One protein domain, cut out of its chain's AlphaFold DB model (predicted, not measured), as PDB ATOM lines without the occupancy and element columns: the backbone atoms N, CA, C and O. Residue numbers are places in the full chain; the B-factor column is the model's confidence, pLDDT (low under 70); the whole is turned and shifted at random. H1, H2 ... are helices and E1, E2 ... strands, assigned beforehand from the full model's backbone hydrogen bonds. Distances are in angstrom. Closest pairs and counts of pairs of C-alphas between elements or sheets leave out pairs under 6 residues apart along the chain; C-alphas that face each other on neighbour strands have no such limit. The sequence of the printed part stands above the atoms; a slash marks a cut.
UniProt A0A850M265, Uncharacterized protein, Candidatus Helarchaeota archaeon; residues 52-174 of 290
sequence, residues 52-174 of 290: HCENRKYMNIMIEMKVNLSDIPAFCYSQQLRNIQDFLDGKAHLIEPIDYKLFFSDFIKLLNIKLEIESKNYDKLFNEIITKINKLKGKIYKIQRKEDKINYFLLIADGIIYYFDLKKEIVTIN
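AT A GLANCE: This is residues 52 to 174 of the 290 residues of an uncharacterized protein of Candidatus Helarchaeota archaeon (UniProt A0A850M265). A twisted sheet of five strands forms a wall, with H4 and H3 over one face and H1 over the E1 end of the opposite face, where E3 and E2 are left bare. H2 lies by the E1 edge on the H3 and H4 side. The printed part has 123 residues, with four named helices and five named strands in the order H1 H2 E1 H3 H4 E2 E3 E4 E5, a mixed class of helices and strands. The sheet's order is E1 E5 E4 E3 E2, antiparallel throughout. The whole is compact and rounded, with a radius of gyration of the C-alphas of 14.2 A and spans of 35 by 31 by 24 A.

IN THESE COORDINATES: In the sheet, E1 is residues 100 to 103, E5 residues 170 to 173, E4 residues 160 to 165, 16.2 A long, E3 residues 150 to 157, 22.5 A, and E2 residues 140 to 147, 23.1 A. H4 is residues 122 to 137, 21.5 A; H3 is residues 104 to 110; H2 is residues 74 to 88, 20.8 A; H1 is residues 56 to 64, 12.8 A. H1 begins at C-alpha 56, (-60.964, 54.751, -61.662), and E5 ends at C-alpha 173, (-73.844, 60.252, -62.808).

HOW THE PARTS SIT: E2 E3 E4 E5 form a meander, each strand the antiparallel neighbour of the one before, through the hairpins E2 and E3, E3 and E4, and E4 and E5. Within hydrogen-bond range are N 143 and O 154, 2.9 A, for E2 and E3; N 162 and O 155, 2.8 A, for E3 and E4; N 172 and O 163, 2.8 A, for E4 and E5; and N 102 and O 171, 2.8 A, for E1 and E5. The edge strands are E1 and E2. The helices make three layers with the sheet, helices on both its faces: H2, H3 and H4 on one face and H1 on the other. H4 lies over E3 and E2 at a height over the sheet of 9.5 A and runs along the strands, at 14 degrees to E3 on the local plane; its closest C-alphas to E3 are Lys 137 and Ala 157, 5.9 A. H3 stands up from the sheet at 45 degrees, with C-alphas of Phe 104 and Ile 170 4.8 A apart, its closest to E5. H1 lies over E1 at a height of 7.1 A, slantwise to the strands; the closest C-alphas, Asn 60 and Lys 101, are 5.3 A apart. H2 and H3 are close but not clearly touching, the closest C-alphas being Gln 85 and Leu 110, 6.4 A. In H1, H2, H3 and H4 every O i to N i+4 pair is within hydrogen-bond range.

THE WHOLE: The C-alphas of Ala 92 and Asp 148, 41.0 A apart, are the two farthest from each other. The printed part has no cut. The links H2 to E1 and H3 to H4 are long, 11 residues each. Mean pLDDT of the printed part is 88.1; residues 115 to 120, in the link from H3 to H4, are under 70.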
ATOM      1  N   HIS A  52     -64.135  46.990 -63.962       72.69
ATOM      2  CA  HIS A  52     -64.235  47.214 -62.505       72.69
ATOM      3  C   HIS A  52     -62.960  47.779 -61.856       72.69
ATOM      4  O   HIS A  52     -62.747  47.622 -60.655       72.69
ATOM      5  N   CYS A  53     -62.074  48.410 -62.626       78.88
ATOM      6  CA  CYS A  53     -60.814  48.917 -62.091       78.88
ATOM      7  C   CYS A  53     -61.048  49.937 -60.957       78.88
ATOM      8  O   CYS A  53     -61.487  51.063 -61.199       78.88
ATOM      9  N   GLU A  54     -60.701  49.565 -59.719       78.81
ATOM     10  CA  GLU A  54     -60.863  50.418 -58.531       78.81
ATOM     11  C   GLU A  54     -60.082  51.736 -58.641       78.81
ATOM     12  O   GLU A  54     -60.507  52.763 -58.106       78.81
ATOM     13  N   ASN A  55     -58.985  51.739 -59.408       80.62
ATOM     14  CA  ASN A  55     -58.174  52.931 -59.653       80.62
ATOM     15  C   ASN A  55     -58.942  54.021 -60.427       80.62
ATOM     16  O   ASN A  55     -58.508  55.170 -60.428       80.62
ATOM     17  N   ARG A  56     -60.099  53.723 -61.046       80.94
ATOM     18  CA  ARG A  56     -60.964  54.751 -61.662       80.94
ATOM     19  C   ARG A  56     -61.469  55.775 -60.647       80.94
ATOM     20  O   ARG A  56     -61.698  56.924 -61.015       80.94
ATOM     21  N   LYS A  57     -61.545  55.421 -59.358       84.50
ATOM     22  CA  LYS A  57     -61.868  56.377 -58.285       84.50
ATOM     23  C   LYS A  57     -60.859  57.528 -58.217       84.50
ATOM     24  O   LYS A  57     -61.253  58.656 -57.941       84.50
ATOM     25  N   TYR A  58     -59.587  57.285 -58.553       86.88
ATOM     26  CA  TYR A  58     -58.577  58.345 -58.643       86.88
ATOM     27  C   TYR A  58     -58.902  59.367 -59.727       86.88
ATOM     28  O   TYR A  58     -58.637  60.553 -59.550       86.88
ATOM     29  N   MET A  59     -59.518  58.935 -60.827       88.00
ATOM     30  CA  MET A  59     -59.945  59.841 -61.886       88.00
ATOM     31  C   MET A  59     -61.095  60.741 -61.438       88.00
ATOM     32  O   MET A  59     -61.048  61.939 -61.695       88.00
ATOM     33  N   ASN A  60     -62.075  60.208 -60.704       90.31
ATOM     34  CA  ASN A  60     -63.141  61.030 -60.125       90.31
ATOM     35  C   ASN A  60     -62.580  62.085 -59.154       90.31
ATOM     36  O   ASN A  60     -63.043  63.222 -59.173       90.31
ATOM     37  N   ILE A  61     -61.562  61.733 -58.358       90.12
ATOM     38  CA  ILE A  61     -60.854  62.684 -57.481       90.12
ATOM     39  C   ILE A  61     -60.156  63.766 -58.314       90.12
ATOM     40  O   ILE A  61     -60.320  64.948 -58.033       90.12
ATOM     41  N   MET A  62     -59.425  63.387 -59.367       90.06
ATOM     42  CA  MET A  62     -58.755  64.337 -60.266       90.06
ATOM     43  C   MET A  62     -59.741  65.319 -60.918       90.06
ATOM     44  O   MET A  62     -59.498  66.525 -60.919       90.06
ATOM     45  N   ILE A  63     -60.880  64.821 -61.410       92.50
ATOM     46  CA  ILE A  63     -61.950  65.652 -61.983       92.50
ATOM     47  C   ILE A  63     -62.505  66.611 -60.925       92.50
ATOM     48  O   ILE A  63     -62.662  67.797 -61.192       92.50
ATOM     49  N   GLU A  64     -62.741  66.133 -59.701       91.19
ATOM     50  CA  GLU A  64     -63.212  66.966 -58.590       91.19
ATOM     51  C   GLU A  64     -62.218  68.055 -58.171       91.19
ATOM     52  O   GLU A  64     -62.628  69.170 -57.848       91.19
ATOM     53  N   MET A  65     -60.922  67.755 -58.233       89.00
ATOM     54  CA  MET A  65     -59.843  68.723 -58.028       89.00
ATOM     55  C   MET A  65     -59.690  69.714 -59.192       89.00
ATOM     56  O   MET A  65     -58.863  70.618 -59.099       89.00
ATOM     57  N   LYS A  66     -60.465  69.561 -60.275       88.69
ATOM     58  CA  LYS A  66     -60.376  70.360 -61.505       88.69
ATOM     59  C   LYS A  66     -58.976  70.363 -62.125       88.69
ATOM     60  O   LYS A  66     -58.526  71.389 -62.632       88.69
ATOM     61  N   VAL A  67     -58.272  69.231 -62.074       88.31
ATOM     62  CA  VAL A  67     -56.995  69.128 -62.793       88.31
ATOM     63  C   VAL A  67     -57.239  69.253 -64.298       88.31
ATOM     64  O   VAL A  67     -58.319  68.909 -64.791       88.31
ATOM     65  N   ASN A  68     -56.243  69.737 -65.038       87.06
ATOM     66  CA  ASN A  68     -56.372  69.891 -66.481       87.06
ATOM     67  C   ASN A  68     -56.611  68.535 -67.150       87.06
ATOM     68  O   ASN A  68     -56.063  67.511 -66.739       87.06
ATOM     69  N   LEU A  69     -57.377  68.534 -68.243       85.69
ATOM     70  CA  LEU A  69     -57.673  67.311 -68.991       85.69
ATOM     71  C   LEU A  69     -56.398  66.606 -69.498       85.69
ATOM     72  O   LEU A  69     -56.386  65.384 -69.606       85.69
ATOM     73  N   SER A  70     -55.319  67.357 -69.756       86.69
ATOM     74  CA  SER A  70     -54.002  66.822 -70.136       86.69
ATOM     75  C   SER A  70     -53.348  65.964 -69.053       86.69
ATOM     76  O   SER A  70     -52.562  65.075 -69.376       86.69
ATOM     77  N   ASP A  71     -53.671  66.223 -67.785       86.44
ATOM     78  CA  ASP A  71     -53.103  65.523 -66.630       86.44
ATOM     79  C   ASP A  71     -53.940  64.292 -66.245       86.44
ATOM     80  O   ASP A  71     -53.500  63.431 -65.480       86.44
ATOM     81  N   ILE A  72     -55.152  64.181 -66.799       87.69
ATOM     82  CA  ILE A  72     -56.031  63.035 -66.606       87.69
ATOM     83  C   ILE A  72     -55.601  61.902 -67.551       87.69
ATOM     84  O   ILE A  72     -55.346  62.136 -68.733       87.69
ATOM     85  N   PRO A  73     -55.571  60.637 -67.086       86.88
ATOM     86  CA  PRO A  73     -55.323  59.476 -67.939       86.88
ATOM     87  C   PRO A  73     -56.319  59.377 -69.107       86.88
ATOM     88  O   PRO A  73     -57.411  58.823 -68.964       86.88
ATOM     89  N   ALA A  74     -55.928  59.885 -70.281       87.62
ATOM     90  CA  ALA A  74     -56.812  60.058 -71.436       87.62
ATOM     91  C   ALA A  74     -57.522  58.764 -71.860       87.62
ATOM     92  O   ALA A  74     -58.710  58.779 -72.178       87.62
ATOM     93  N   PHE A  75     -56.821  57.624 -71.813       86.81
ATOM     94  CA  PHE A  75     -57.422  56.332 -72.132       86.81
ATOM     95  C   PHE A  75     -58.539  55.974 -71.144       86.81
ATOM     96  O   PHE A  75     -59.668  55.735 -71.569       86.81
ATOM     97  N   CYS A  76     -58.269  56.006 -69.835       85.94
ATOM     98  CA  CYS A  76     -59.276  55.721 -68.809       85.94
ATOM     99  C   CYS A  76     -60.477  56.667 -68.911       85.94
ATOM    100  O   CYS A  76     -61.618  56.215 -68.822       85.94
ATOM    101  N   TYR A  77     -60.225  57.955 -69.159       90.56
ATOM    102  CA  TYR A  77     -61.287  58.942 -69.309       90.56
ATOM    103  C   TYR A  77     -62.148  58.678 -70.550       90.56
ATOM    104  O   TYR A  77     -63.373  58.669 -70.458       90.56
ATOM    105  N   SER A  78     -61.530  58.343 -71.687       90.94
ATOM    106  CA  SER A  78     -62.260  57.978 -72.909       90.94
ATOM    107  C   SER A  78     -63.143  56.738 -72.725       90.94
ATOM    108  O   SER A  78     -64.265  56.700 -73.230       90.94
ATOM    109  N   GLN A  79     -62.681  55.748 -71.952       88.56
ATOM    110  CA  GLN A  79     -63.481  54.568 -71.625       88.56
ATOM    111  C   GLN A  79     -64.643  54.918 -70.696       88.56
ATOM    112  O   GLN A  79     -65.739  54.397 -70.869       88.56
ATOM    113  N   GLN A  80     -64.440  55.822 -69.734       90.06
ATOM    114  CA  GLN A  80     -65.526  56.321 -68.890       90.06
ATOM    115  C   GLN A  80     -66.593  57.055 -69.709       90.06
ATOM    116  O   GLN A  80     -67.774  56.768 -69.534       90.06
ATOM    117  N   LEU A  81     -66.194  57.932 -70.635       93.31
ATOM    118  CA  LEU A  81     -67.124  58.608 -71.546       93.31
ATOM    119  C   LEU A  81     -67.919  57.607 -72.391       93.31
ATOM    120  O   LEU A  81     -69.137  57.728 -72.487       93.31
ATOM    121  N   ARG A  82     -67.253  56.587 -72.950       91.38
ATOM    122  CA  ARG A  82     -67.916  55.524 -73.716       91.38
ATOM    123  C   ARG A  82     -68.917  54.743 -72.866       91.38
ATOM    124  O   ARG A  82     -70.055  54.587 -73.284       91.38
ATOM    125  N   ASN A  83     -68.520  54.315 -71.667       89.69
ATOM    126  CA  ASN A  83     -69.408  53.579 -70.763       89.69
ATOM    127  C   ASN A  83     -70.647  54.404 -70.400       89.69
ATOM    128  O   ASN A  83     -71.747  53.867 -70.357       89.69
ATOM    129  N   ILE A  84     -70.480  55.710 -70.168       92.44
ATOM    130  CA  ILE A  84     -71.602  56.611 -69.887       92.44
ATOM    131  C   ILE A  84     -72.480  56.789 -71.129       92.44
ATOM    132  O   ILE A  84     -73.698  56.777 -70.992       92.44
ATOM    133  N   GLN A  85     -71.906  56.909 -72.329       92.94
ATOM    134  CA  GLN A  85     -72.689  56.966 -73.566       92.94
ATOM    135  C   GLN A  85     -73.530  55.699 -73.754       92.94
ATOM    136  O   GLN A  85     -74.736  55.793 -73.952       92.94
ATOM    137  N   ASP A  86     -72.916  54.520 -73.646       91.50
ATOM    138  CA  ASP A  86     -73.618  53.244 -73.803       91.50
ATOM    139  C   ASP A  86     -74.706  53.070 -72.733       91.50
ATOM    140  O   ASP A  86     -75.810  52.612 -73.032       91.50
ATOM    141  N   PHE A  87     -74.434  53.519 -71.504       91.75
ATOM    142  CA  PHE A  87     -75.413  53.567 -70.422       91.75
ATOM    143  C   PHE A  87     -76.593  54.507 -70.725       91.75
ATOM    144  O   PHE A  87     -77.752  54.146 -70.502       91.75
ATOM    145  N   LEU A  88     -76.329  55.710 -71.243       90.94
ATOM    146  CA  LEU A  88     -77.362  56.672 -71.638       90.94
ATOM    147  C   LEU A  88     -78.221  56.134 -72.788       90.94
ATOM    148  O   LEU A  88     -79.442  56.252 -72.721       90.94
ATOM    149  N   ASP A  89     -77.594  55.479 -73.766       89.94
ATOM    150  CA  ASP A  89     -78.244  54.851 -74.924       89.94
ATOM    151  C   ASP A  89     -79.059  53.594 -74.555       89.94
ATOM    152  O   ASP A  89     -79.731  53.022 -75.412       89.94
ATOM    153  N   GLY A  90     -78.984  53.124 -73.304       87.31
ATOM    154  CA  GLY A  90     -79.665  51.906 -72.854       87.31
ATOM    155  C   GLY A  90     -79.053  50.618 -73.410       87.31
ATOM    156  O   GLY A  90     -79.705  49.575 -73.408       87.31
ATOM    157  N   LYS A  91     -77.808  50.668 -73.894       87.50
ATOM    158  CA  LYS A  91     -77.089  49.475 -74.344       87.50
ATOM    159  C   LYS A  91     -76.668  48.627 -73.147       87.50
ATOM    160  O   LYS A  91     -76.516  49.115 -72.022       87.50
ATOM    161  N   ALA A  92     -76.438  47.342 -73.418       77.75
ATOM    162  CA  ALA A  92     -75.839  46.439 -72.448       77.75
ATOM    163  C   ALA A  92     -74.488  47.008 -72.000       77.75
ATOM    164  O   ALA A  92     -73.573  47.195 -72.801       77.75
ATOM    165  N   HIS A  93     -74.385  47.295 -70.711       77.19
ATOM    166  CA  HIS A  93     -73.180  47.793 -70.080       77.19
ATOM    167  C   HIS A  93     -72.779  46.803 -68.997       77.19
ATOM    168  O   HIS A  93     -73.617  46.243 -68.296       77.19
ATOM    169  N   LEU A  94     -71.477  46.574 -68.867       72.06
ATOM    170  CA  LEU A  94     -70.959  45.647 -67.863       72.06
ATOM    171  C   LEU A  94     -71.081  46.221 -66.444       72.06
ATOM    172  O   LEU A  94     -71.052  45.466 -65.479       72.06
ATOM    173  N   ILE A  95     -71.151  47.552 -66.318       77.69
ATOM    174  CA  ILE A  95     -71.045  48.260 -65.040       77.69
ATOM    175  C   ILE A  95     -71.946  49.478 -65.021       77.69
ATOM    176  O   ILE A  95     -71.848  50.346 -65.889       77.69
ATOM    177  N   GLU A  96     -72.767  49.556 -63.983       85.81
ATOM    178  CA  GLU A  96     -73.548  50.742 -63.676       85.81
ATOM    179  C   GLU A  96     -72.611  51.887 -63.225       85.81
ATOM    180  O   GLU A  96     -71.759  51.679 -62.354       85.81
ATOM    181  N   PRO A  97     -72.716  53.097 -63.804       89.62
ATOM    182  CA  PRO A  97     -71.778  54.193 -63.557       89.62
ATOM    183  C   PRO A  97     -72.040  54.892 -62.212       89.62
ATOM    184  O   PRO A  97     -72.414  56.059 -62.183       89.62
ATOM    185  N   ILE A  98     -71.848  54.182 -61.098       91.50
ATOM    186  CA  ILE A  98     -72.086  54.678 -59.734       91.50
ATOM    187  C   ILE A  98     -71.078  55.777 -59.371       91.50
ATOM    188  O   ILE A  98     -69.867  55.537 -59.347       91.50
ATOM    189  N   ASP A  99     -71.583  56.973 -59.062       93.44
ATOM    190  CA  ASP A  99     -70.814  58.178 -58.723       93.44
ATOM    191  C   ASP A  99     -69.749  58.571 -59.769       93.44
ATOM    192  O   ASP A  99     -68.693  59.125 -59.437       93.44
ATOM    193  N   TYR A 100     -69.984  58.277 -61.051       93.38
ATOM    194  CA  TYR A 100     -69.050  58.640 -62.122       93.38
ATOM    195  C   TYR A 100     -69.044  60.157 -62.321       93.38
ATOM    196  O   TYR A 100     -70.095  60.752 -62.550       93.38
ATOM    197  N   LYS A 101     -67.865  60.791 -62.277       94.94
ATOM    198  CA  LYS A 101     -67.729  62.244 -62.464       94.94
ATOM    199  C   LYS A 101     -67.273  62.583 -63.878       94.94
ATOM    200  O   LYS A 101     -66.391  61.931 -64.424       94.94
ATOM    201  N   LEU A 102     -67.850  63.620 -64.470       95.56
ATOM    202  CA  LEU A 102     -67.478  64.146 -65.782       95.56
ATOM    203  C   LEU A 102     -67.375  65.664 -65.736       95.56
ATOM    204  O   LEU A 102     -68.133  66.306 -65.012       95.56
ATOM    205  N   PHE A 103     -66.514  66.242 -66.574       94.50
ATOM    206  CA  PHE A 103     -66.630  67.658 -66.893       94.50
ATOM    207  C   PHE A 103     -67.982  67.927 -67.543       94.50
ATOM    208  O   PHE A 103     -68.453  67.163 -68.392       94.50
ATOM    209  N   PHE A 104     -68.603  69.033 -67.150       92.31
ATOM    210  CA  PHE A 104     -69.916  69.413 -67.644       92.31
ATOM    211  C   PHE A 104     -69.929  69.577 -69.164       92.31
ATOM    212  O   PHE A 104     -70.828  69.069 -69.828       92.31
ATOM    213  N   SER A 105     -68.887  70.186 -69.730       91.44
ATOM    214  CA  SER A 105     -68.731  70.352 -71.177       91.44
ATOM    215  C   SER A 105     -68.732  69.023 -71.939       91.44
ATOM    216  O   SER A 105     -69.347  68.929 -73.000       91.44
ATOM    217  N   ASP A 106     -68.095  67.982 -71.403       94.31
ATOM    218  CA  ASP A 106     -68.057  66.669 -72.044       94.31
ATOM    219  C   ASP A 106     -69.387  65.930 -71.896       94.31
ATOM    220  O   ASP A 106     -69.858  65.340 -72.866       94.31
ATOM    221  N   PHE A 107     -70.062  66.043 -70.748       95.12
ATOM    222  CA  PHE A 107     -71.421  65.515 -70.595       95.12
ATOM    223  C   PHE A 107     -72.402  66.138 -71.601       95.12
ATOM    224  O   PHE A 107     -73.207  65.440 -72.217       95.12
ATOM    225  N   ILE A 108     -72.300  67.448 -71.828       92.75
ATOM    226  CA  ILE A 108     -73.106  68.152 -72.827       92.75
ATOM    227  C   ILE A 108     -72.853  67.625 -74.248       92.75
ATOM    228  O   ILE A 108     -73.807  67.419 -75.007       92.75
ATOM    229  N   LYS A 109     -71.590  67.343 -74.597       93.31
ATOM    230  CA  LYS A 109     -71.244  66.715 -75.882       93.31
ATOM    231  C   LYS A 109     -71.873  65.327 -76.019       93.31
ATOM    232  O   LYS A 109     -72.415  65.043 -77.081       93.31
ATOM    233  N   LEU A 110     -71.869  64.505 -74.962       94.38
ATOM    234  CA  LEU A 110     -72.512  63.176 -74.978       94.38
ATOM    235  C   LEU A 110     -74.015  63.263 -75.299       94.38
ATOM    236  O   LEU A 110     -74.560  62.434 -76.023       94.38
ATOM    237  N   LEU A 111     -74.698  64.311 -74.828       93.31
ATOM    238  CA  LEU A 111     -76.117  64.542 -75.128       93.31
ATOM    239  C   LEU A 111     -76.376  65.165 -76.515       93.31
ATOM    240  O   LEU A 111     -77.537  65.396 -76.895       93.31
ATOM    241  N   ASN A 112     -75.317  65.440 -77.287       91.25
ATOM    242  CA  ASN A 112     -75.374  66.178 -78.547       91.25
ATOM    243  C   ASN A 112     -76.167  67.489 -78.393       91.25
ATOM    244  O   ASN A 112     -77.090  67.771 -79.169       91.25
ATOM    245  N   ILE A 113     -75.877  68.237 -77.328       89.38
ATOM    246  CA  ILE A 113     -76.426  69.572 -77.082       89.38
ATOM    247  C   ILE A 113     -75.398  70.591 -77.581       89.38
ATOM    248  O   ILE A 113     -74.217  70.523 -77.237       89.38
ATOM    249  N   LYS A 114     -75.837  71.525 -78.430       81.31
ATOM    250  CA  LYS A 114     -74.968  72.591 -78.934       81.31
ATOM    251  C   LYS A 114     -74.831  73.646 -77.841       81.31
ATOM    252  O   LYS A 114     -75.801  74.318 -77.515       81.31
ATOM    253  N   LEU A 115     -73.633  73.790 -77.279       66.44
ATOM    254  CA  LEU A 115     -73.353  74.889 -76.360       66.44
ATOM    255  C   LEU A 115     -73.270  76.191 -77.154       66.44
ATOM    256  O   LEU A 115     -72.309  76.412 -77.887       66.44
ATOM    257  N   GLU A 116     -74.239  77.078 -76.962       64.12
ATOM    258  CA  GLU A 116     -74.032  78.508 -77.194       64.12
ATOM    259  C   GLU A 116     -73.233  79.043 -75.994       64.12
ATOM    260  O   GLU A 116     -73.792  79.528 -75.013       64.12
ATOM    261  N   ILE A 117     -71.908  78.855 -76.039       53.53
ATOM    262  CA  ILE A 117     -70.953  79.102 -74.936       53.53
ATOM    263  C   ILE A 117     -70.980  80.567 -74.450       53.53
ATOM    264  O   ILE A 117     -70.590  80.860 -73.321       53.53
ATOM    265  N   GLU A 118     -71.469  81.493 -75.274       54.28
ATOM    266  CA  GLU A 118     -71.356  82.937 -75.038       54.28
ATOM    267  C   GLU A 118     -72.351  83.494 -74.014       54.28
ATOM    268  O   GLU A 118     -72.087  84.529 -73.407       54.28
ATOM    269  N   SER A 119     -73.455  82.794 -73.737       53.03
ATOM    270  CA  SER A 119     -74.369  83.187 -72.665       53.03
ATOM    271  C   SER A 119     -74.396  82.087 -71.614       53.03
ATOM    272  O   SER A 119     -74.807  80.964 -71.886       53.03
ATOM    273  N   LYS A 120     -73.965  82.384 -70.384       64.62
ATOM    274  CA  LYS A 120     -74.086  81.497 -69.209       64.62
ATOM    275  C   LYS A 120     -75.556  81.295 -68.794       64.62
ATOM    276  O   LYS A 120     -75.899  81.367 -67.615       64.62
ATOM    277  N   ASN A 121     -76.455  81.087 -69.753       79.19
ATOM    278  CA  ASN A 121     -77.862  80.824 -69.532       79.19
ATOM    279  C   ASN A 121     -78.044  79.351 -69.148       79.19
ATOM    280  O   ASN A 121     -78.478  78.510 -69.938       79.19
ATOM    281  N   TYR A 122     -77.679  79.049 -67.902       79.69
ATOM    282  CA  TYR A 122     -77.796  77.711 -67.333       79.69
ATOM    283  C   TYR A 122     -79.239  77.194 -67.326       79.69
ATOM    284  O   TYR A 122     -79.424  75.984 -67.364       79.69
ATOM    285  N   ASP A 123     -80.253  78.065 -67.326       82.94
ATOM    286  CA  ASP A 123     -81.659  77.638 -67.349       82.94
ATOM    287  C   ASP A 123     -82.056  77.054 -68.708       82.94
ATOM    288  O   ASP A 123     -82.641  75.969 -68.767       82.94
ATOM    289  N   LYS A 124     -81.692  77.728 -69.810       86.12
ATOM    290  CA  LYS A 124     -81.903  77.201 -71.170       86.12
ATOM    291  C   LYS A 124     -81.178  75.866 -71.336       86.12
ATOM    292  O   LYS A 124     -81.798  74.876 -71.721       86.12
ATOM    293  N   LEU A 125     -79.900  75.822 -70.958       86.44
ATOM    294  CA  LEU A 125     -79.084  74.613 -71.046       86.44
ATOM    295  C   LEU A 125     -79.664  73.466 -70.211       86.44
ATOM    296  O   LEU A 125     -79.746  72.333 -70.682       86.44
ATOM    297  N   PHE A 126     -80.114  73.750 -68.988       88.44
ATOM    298  CA  PHE A 126     -80.719  72.742 -68.125       88.44
ATOM    299  C   PHE A 126     -82.009  72.181 -68.723       88.44
ATOM    300  O   PHE A 126     -82.195  70.965 -68.741       88.44
ATOM    301  N   ASN A 127     -82.867  73.030 -69.293       90.56
ATOM    302  CA  ASN A 127     -84.076  72.581 -69.985       90.56
ATOM    303  C   ASN A 127     -83.770  71.714 -71.219       90.56
ATOM    304  O   ASN A 127     -84.490  70.748 -71.489       90.56
ATOM    305  N   GLU A 128     -82.684  71.991 -71.942       91.75
ATOM    306  CA  GLU A 128     -82.225  71.137 -73.042       91.75
ATOM    307  C   GLU A 128     -81.716  69.775 -72.546       91.75
ATOM    308  O   GLU A 128     -82.105  68.745 -73.104       91.75
ATOM    309  N   ILE A 129     -80.930  69.747 -71.461       93.31
ATOM    310  CA  ILE A 129     -80.492  68.507 -70.794       93.31
ATOM    311  C   ILE A 129     -81.703  67.665 -70.394       93.31
ATOM    312  O   ILE A 129     -81.795  66.499 -70.764       93.31
ATOM    313  N   ILE A 130     -82.651  68.272 -69.683       93.19
ATOM    314  CA  ILE A 130     -83.925  67.675 -69.266       93.19
ATOM    315  C   ILE A 130     -84.640  67.056 -70.460       93.19
ATOM    316  O   ILE A 130     -85.019  65.890 -70.418       93.19
ATOM    317  N   THR A 131     -84.782  67.809 -71.550       94.00
ATOM    318  CA  THR A 131     -85.457  67.338 -72.764       94.00
ATOM    319  C   THR A 131     -84.750  66.121 -73.358       94.00
ATOM    320  O   THR A 131     -85.405  65.160 -73.761       94.00
ATOM    321  N   LYS A 132     -83.414  66.134 -73.411       94.25
ATOM    322  CA  LYS A 132     -82.618  65.020 -73.938       94.25
ATOM    323  C   LYS A 132     -82.694  63.791 -73.039       94.25
ATOM    324  O   LYS A 132     -82.981  62.710 -73.543       94.25
ATOM    325  N   ILE A 133     -82.513  63.947 -71.730       93.75
ATOM    326  CA  ILE A 133     -82.591  62.831 -70.780       93.75
ATOM    327  C   ILE A 133     -84.008  62.252 -70.753       93.75
ATOM    328  O   ILE A 133     -84.151  61.038 -70.797       93.75
ATOM    329  N   ASN A 134     -85.054  63.083 -70.783       93.44
ATOM    330  CA  ASN A 134     -86.441  62.612 -70.831       93.44
ATOM    331  C   ASN A 134     -86.733  61.779 -72.089       93.44
ATOM    332  O   ASN A 134     -87.454  60.790 -72.023       93.44
ATOM    333  N   LYS A 135     -86.136  62.130 -73.237       93.12
ATOM    334  CA  LYS A 135     -86.226  61.310 -74.458       93.12
ATOM    335  C   LYS A 135     -85.514  59.962 -74.324       93.12
ATOM    336  O   LYS A 135     -85.975  58.994 -74.911       93.12
ATOM    337  N   LEU A 136     -84.404  59.908 -73.587       90.94
ATOM    338  CA  LEU A 136     -83.595  58.696 -73.418       90.94
ATOM    339  C   LEU A 136     -84.123  57.764 -72.317       90.94
ATOM    340  O   LEU A 136     -84.016  56.551 -72.443       90.94
ATOM    341  N   LYS A 137     -84.657  58.325 -71.228       89.50
ATOM    342  CA  LYS A 137     -84.962  57.609 -69.976       89.50
ATOM    343  C   LYS A 137     -86.426  57.706 -69.540       89.50
ATOM    344  O   LYS A 137     -86.802  57.143 -68.518       89.50
ATOM    345  N   GLY A 138     -87.269  58.407 -70.296       89.62
ATOM    346  CA  GLY A 138     -88.670  58.608 -69.938       89.62
ATOM    347  C   GLY A 138     -88.836  59.624 -68.811       89.62
ATOM    348  O   GLY A 138     -88.114  60.614 -68.760       89.62
ATOM    349  N   LYS A 139     -89.814  59.399 -67.926       92.62
ATOM    350  CA  LYS A 139     -90.248  60.380 -66.921       92.62
ATOM    351  C   LYS A 139     -89.088  60.838 -66.032       92.62
ATOM    352  O   LYS A 139     -88.415  60.023 -65.402       92.62
ATOM    353  N   ILE A 140     -88.929  62.155 -65.934       94.69
ATOM    354  CA  ILE A 140     -87.900  62.793 -65.114       94.69
ATOM    355  C   ILE A 140     -88.506  63.652 -64.012       94.69
ATOM    356  O   ILE A 140     -89.585  64.228 -64.164       94.69
ATOM    357  N   TYR A 141     -87.749  63.804 -62.934       96.06
ATOM    358  CA  TYR A 141     -88.024  64.772 -61.883       96.06
ATOM    359  C   TYR A 141     -86.760  65.564 -61.603       96.06
ATOM    360  O   TYR A 141     -85.654  65.047 -61.754       96.06
ATOM    361  N   LYS A 142     -86.925  66.835 -61.245       95.56
ATOM    362  CA  LYS A 142     -85.814  67.772 -61.113       95.56
ATOM    363  C   LYS A 142     -85.976  68.671 -59.902       95.56
ATOM    364  O   LYS A 142     -87.096  69.063 -59.579       95.56
ATOM    365  N   ILE A 143     -84.840  69.044 -59.329       95.44
ATOM    366  CA  ILE A 143     -84.695  70.113 -58.348       95.44
ATOM    367  C   ILE A 143     -83.561  71.021 -58.815       95.44
ATOM    368  O   ILE A 143     -82.549  70.566 -59.349       95.44
ATOM    369  N   GLN A 144     -83.759  72.321 -58.650       92.50
ATOM    370  CA  GLN A 144     -82.796  73.345 -59.012       92.50
ATOM    371  C   GLN A 144     -82.616  74.269 -57.819       92.50
ATOM    372  O   GLN A 144     -83.580  74.891 -57.378       92.50
ATOM    373  N   ARG A 145     -81.373  74.397 -57.350       91.50
ATOM    374  CA  ARG A 145     -81.021  75.323 -56.277       91.50
ATOM    375  C   ARG A 145     -80.021  76.347 -56.786       91.50
ATOM    376  O   ARG A 145     -78.974  75.988 -57.320       91.50
ATOM    377  N   LYS A 146     -80.379  77.622 -56.623       87.38
ATOM    378  CA  LYS A 146     -79.572  78.794 -56.968       87.38
ATOM    379  C   LYS A 146     -79.594  79.765 -55.789       87.38
ATOM    380  O   LYS A 146     -80.460  80.626 -55.711       87.38
ATOM    381  N   GLU A 147     -78.647  79.604 -54.879       84.06
ATOM    382  CA  GLU A 147     -78.382  80.514 -53.762       84.06
ATOM    383  C   GLU A 147     -76.902  80.925 -53.797       84.06
ATOM    384  O   GLU A 147     -76.083  80.204 -54.367       84.06
ATOM    385  N   ASP A 148     -76.534  82.061 -53.196       73.44
ATOM    386  CA  ASP A 148     -75.229  82.739 -53.359       73.44
ATOM    387  C   ASP A 148     -73.991  81.821 -53.374       73.44
ATOM    388  O   ASP A 148     -73.025  82.064 -54.100       73.44
ATOM    389  N   LYS A 149     -73.998  80.751 -52.570       75.94
ATOM    390  CA  LYS A 149     -72.892  79.783 -52.465       75.94
ATOM    391  C   LYS A 149     -73.237  78.373 -52.953       75.94
ATOM    392  O   LYS A 149     -72.331  77.541 -53.027       75.94
ATOM    393  N   ILE A 150     -74.500  78.110 -53.287       79.44
ATOM    394  CA  ILE A 150     -75.037  76.791 -53.629       79.44
ATOM    395  C   ILE A 150     -75.703  76.876 -55.000       79.44
ATOM    396  O   ILE A 150     -76.766  77.471 -55.154       79.44
ATOM    397  N   ASN A 151     -75.080  76.261 -56.002       89.12
ATOM    398  CA  ASN A 151     -75.608  76.266 -57.359       89.12
ATOM    399  C   ASN A 151     -75.490  74.879 -57.984       89.12
ATOM    400  O   ASN A 151     -74.409  74.481 -58.432       89.12
ATOM    401  N   TYR A 152     -76.599  74.144 -57.978       92.81
ATOM    402  CA  TYR A 152     -76.644  72.811 -58.552       92.81
ATOM    403  C   TYR A 152     -78.012  72.452 -59.124       92.81
ATOM    404  O   TYR A 152     -79.046  73.033 -58.780       92.81
ATOM    405  N   PHE A 153     -77.998  71.422 -59.967       94.00
ATOM    406  CA  PHE A 153     -79.200  70.724 -60.393       94.00
ATOM    407  C   PHE A 153     -79.165  69.268 -59.945       94.00
ATOM    408  O   PHE A 153     -78.139  68.598 -60.059       94.00
ATOM    409  N   LEU A 154     -80.305  68.774 -59.482       96.00
ATOM    410  CA  LEU A 154     -80.562  67.359 -59.275       96.00
ATOM    411  C   LEU A 154     -81.622  66.910 -60.270       96.00
ATOM    412  O   LEU A 154     -82.637  67.582 -60.461       96.00
ATOM    413  N   LEU A 155     -81.394  65.765 -60.895       96.50
ATOM    414  CA  LEU A 155     -82.357  65.132 -61.781       96.50
ATOM    415  C   LEU A 155     -82.395  63.642 -61.484       96.50
ATOM    416  O   LEU A 155     -81.344  63.025 -61.374       96.50
ATOM    417  N   ILE A 156     -83.588  63.064 -61.393       97.00
ATOM    418  CA  ILE A 156     -83.775  61.615 -61.329       97.00
ATOM    419  C   ILE A 156     -84.568  61.149 -62.546       97.00
ATOM    420  O   ILE A 156     -85.611  61.718 -62.879       97.00
ATOM    421  N   ALA A 157     -84.045  60.134 -63.226       94.56
ATOM    422  CA  ALA A 157     -84.660  59.506 -64.388       94.56
ATOM    423  C   ALA A 157     -84.345  58.013 -64.363       94.56
ATOM    424  O   ALA A 157     -83.178  57.648 -64.251       94.56
ATOM    425  N   ASP A 158     -85.375  57.169 -64.453       91.69
ATOM    426  CA  ASP A 158     -85.217  55.706 -64.413       91.69
ATOM    427  C   ASP A 158     -84.383  55.210 -63.206       91.69
ATOM    428  O   ASP A 158     -83.510  54.360 -63.321       91.69
ATOM    429  N   GLY A 159     -84.585  55.828 -62.036       91.31
ATOM    430  CA  GLY A 159     -83.867  55.497 -60.798       91.31
ATOM    431  C   GLY A 159     -82.452  56.075 -60.706       91.31
ATOM    432  O   GLY A 159     -81.827  55.988 -59.655       91.31
ATOM    433  N   ILE A 160     -81.961  56.722 -61.765       94.25
ATOM    434  CA  ILE A 160     -80.609  57.274 -61.841       94.25
ATOM    435  C   ILE A 160     -80.611  58.747 -61.468       94.25
ATOM    436  O   ILE A 160     -81.308  59.547 -62.097       94.25
ATOM    437  N   ILE A 161     -79.778  59.115 -60.494       96.69
ATOM    438  CA  ILE A 161     -79.611  60.503 -60.057       96.69
ATOM    439  C   ILE A 161     -78.423  61.151 -60.761       96.69
ATOM    440  O   ILE A 161     -77.286  60.700 -60.642       96.69
ATOM    441  N   TYR A 162     -78.685  62.255 -61.444       97.12
ATOM    442  CA  TYR A 162     -77.699  63.133 -62.053       97.12
ATOM    443  C   TYR A 162     -77.554  64.377 -61.177       97.12
ATOM    444  O   TYR A 162     -78.533  65.085 -60.930       97.12
ATOM    445  N   TYR A 163     -76.334  64.651 -60.725       96.88
ATOM    446  CA  TYR A 163     -76.008  65.828 -59.923       96.88
ATOM    447  C   TYR A 163     -75.069  66.749 -60.690       96.88
ATOM    448  O   TYR A 163     -73.942  66.373 -61.007       96.88
ATOM    449  N   PHE A 164     -75.532  67.957 -60.981       95.19
ATOM    450  CA  PHE A 164     -74.801  68.973 -61.725       95.19
ATOM    451  C   PHE A 164     -74.297  70.032 -60.752       95.19
ATOM    452  O   PHE A 164     -75.076  70.874 -60.319       95.19
ATOM    453  N   ASP A 165     -73.010  70.018 -60.421       93.12
ATOM    454  CA  ASP A 165     -72.378  71.077 -59.634       93.12
ATOM    455  C   ASP A 165     -71.887  72.166 -60.593       93.12
ATOM    456  O   ASP A 165     -70.855  72.013 -61.251       93.12
ATOM    457  N   LEU A 166     -72.637  73.265 -60.701       89.56
ATOM    458  CA  LEU A 166     -72.340  74.327 -61.668       89.56
ATOM    459  C   LEU A 166     -71.146  75.181 -61.247       89.56
ATOM    460  O   LEU A 166     -70.480  75.770 -62.092       89.56
ATOM    461  N   LYS A 167     -70.841  75.238 -59.947       88.56
ATOM    462  CA  LYS A 167     -69.638  75.917 -59.451       88.56
ATOM    463  C   LYS A 167     -68.395  75.103 -59.789       88.56
ATOM    464  O   LYS A 167     -67.336  75.660 -60.111       88.56
ATOM    465  N   LYS A 168     -68.495  73.775 -59.698       90.00
ATOM    466  CA  LYS A 168     -67.412  72.883 -60.099       90.00
ATOM    467  C   LYS A 168     -67.357  72.634 -61.607       90.00
ATOM    468  O   LYS A 168     -66.284  72.286 -62.081       90.00
ATOM    469  N   GLU A 169     -68.447  72.886 -62.330       91.56
ATOM    470  CA  GLU A 169     -68.642  72.498 -63.735       91.56
ATOM    471  C   GLU A 169     -68.467  70.983 -63.926       91.56
ATOM    472  O   GLU A 169     -67.821  70.511 -64.862       91.56
ATOM    473  N   ILE A 170     -69.046  70.208 -63.004       94.38
ATOM    474  CA  ILE A 170     -68.949  68.745 -62.967       94.38
ATOM    475  C   ILE A 170     -70.348  68.142 -62.915       94.38
ATOM    476  O   ILE A 170     -71.226  68.630 -62.206       94.38
ATOM    477  N   VAL A 171     -70.530  67.029 -63.622       95.81
ATOM    478  CA  VAL A 171     -71.704  66.164 -63.489       95.81
ATOM    479  C   VAL A 171     -71.291  64.883 -62.792       95.81
ATOM    480  O   VAL A 171     -70.312  64.254 -63.185       95.81
ATOM    481  N   THR A 172     -72.043  64.490 -61.771       96.88
ATOM    482  CA  THR A 172     -71.962  63.156 -61.178       96.88
ATOM    483  C   THR A 172     -73.148  62.335 -61.667       96.88
ATOM    484  O   THR A 172     -74.297  62.738 -61.489       96.88
ATOM    485  N   ILE A 173     -72.860  61.211 -62.312       95.88
ATOM    486  CA  ILE A 173     -73.844  60.252 -62.808       95.88
ATOM    487  C   ILE A 173     -74.088  59.206 -61.726       95.88
ATOM    488  O   ILE A 173     -73.139  58.747 -61.094       95.88
ATOM    489  N   ASN A 174     -75.359  58.853 -61.540       95.19
ATOM    490  CA  ASN A 174     -75.834  57.894 -60.550       95.19
ATOM    491  C   ASN A 174     -75.267  58.162 -59.148       95.19
ATOM    492  O   ASN A 174     -74.497  57.372 -58.600       95.19
TER     493      ASN A 174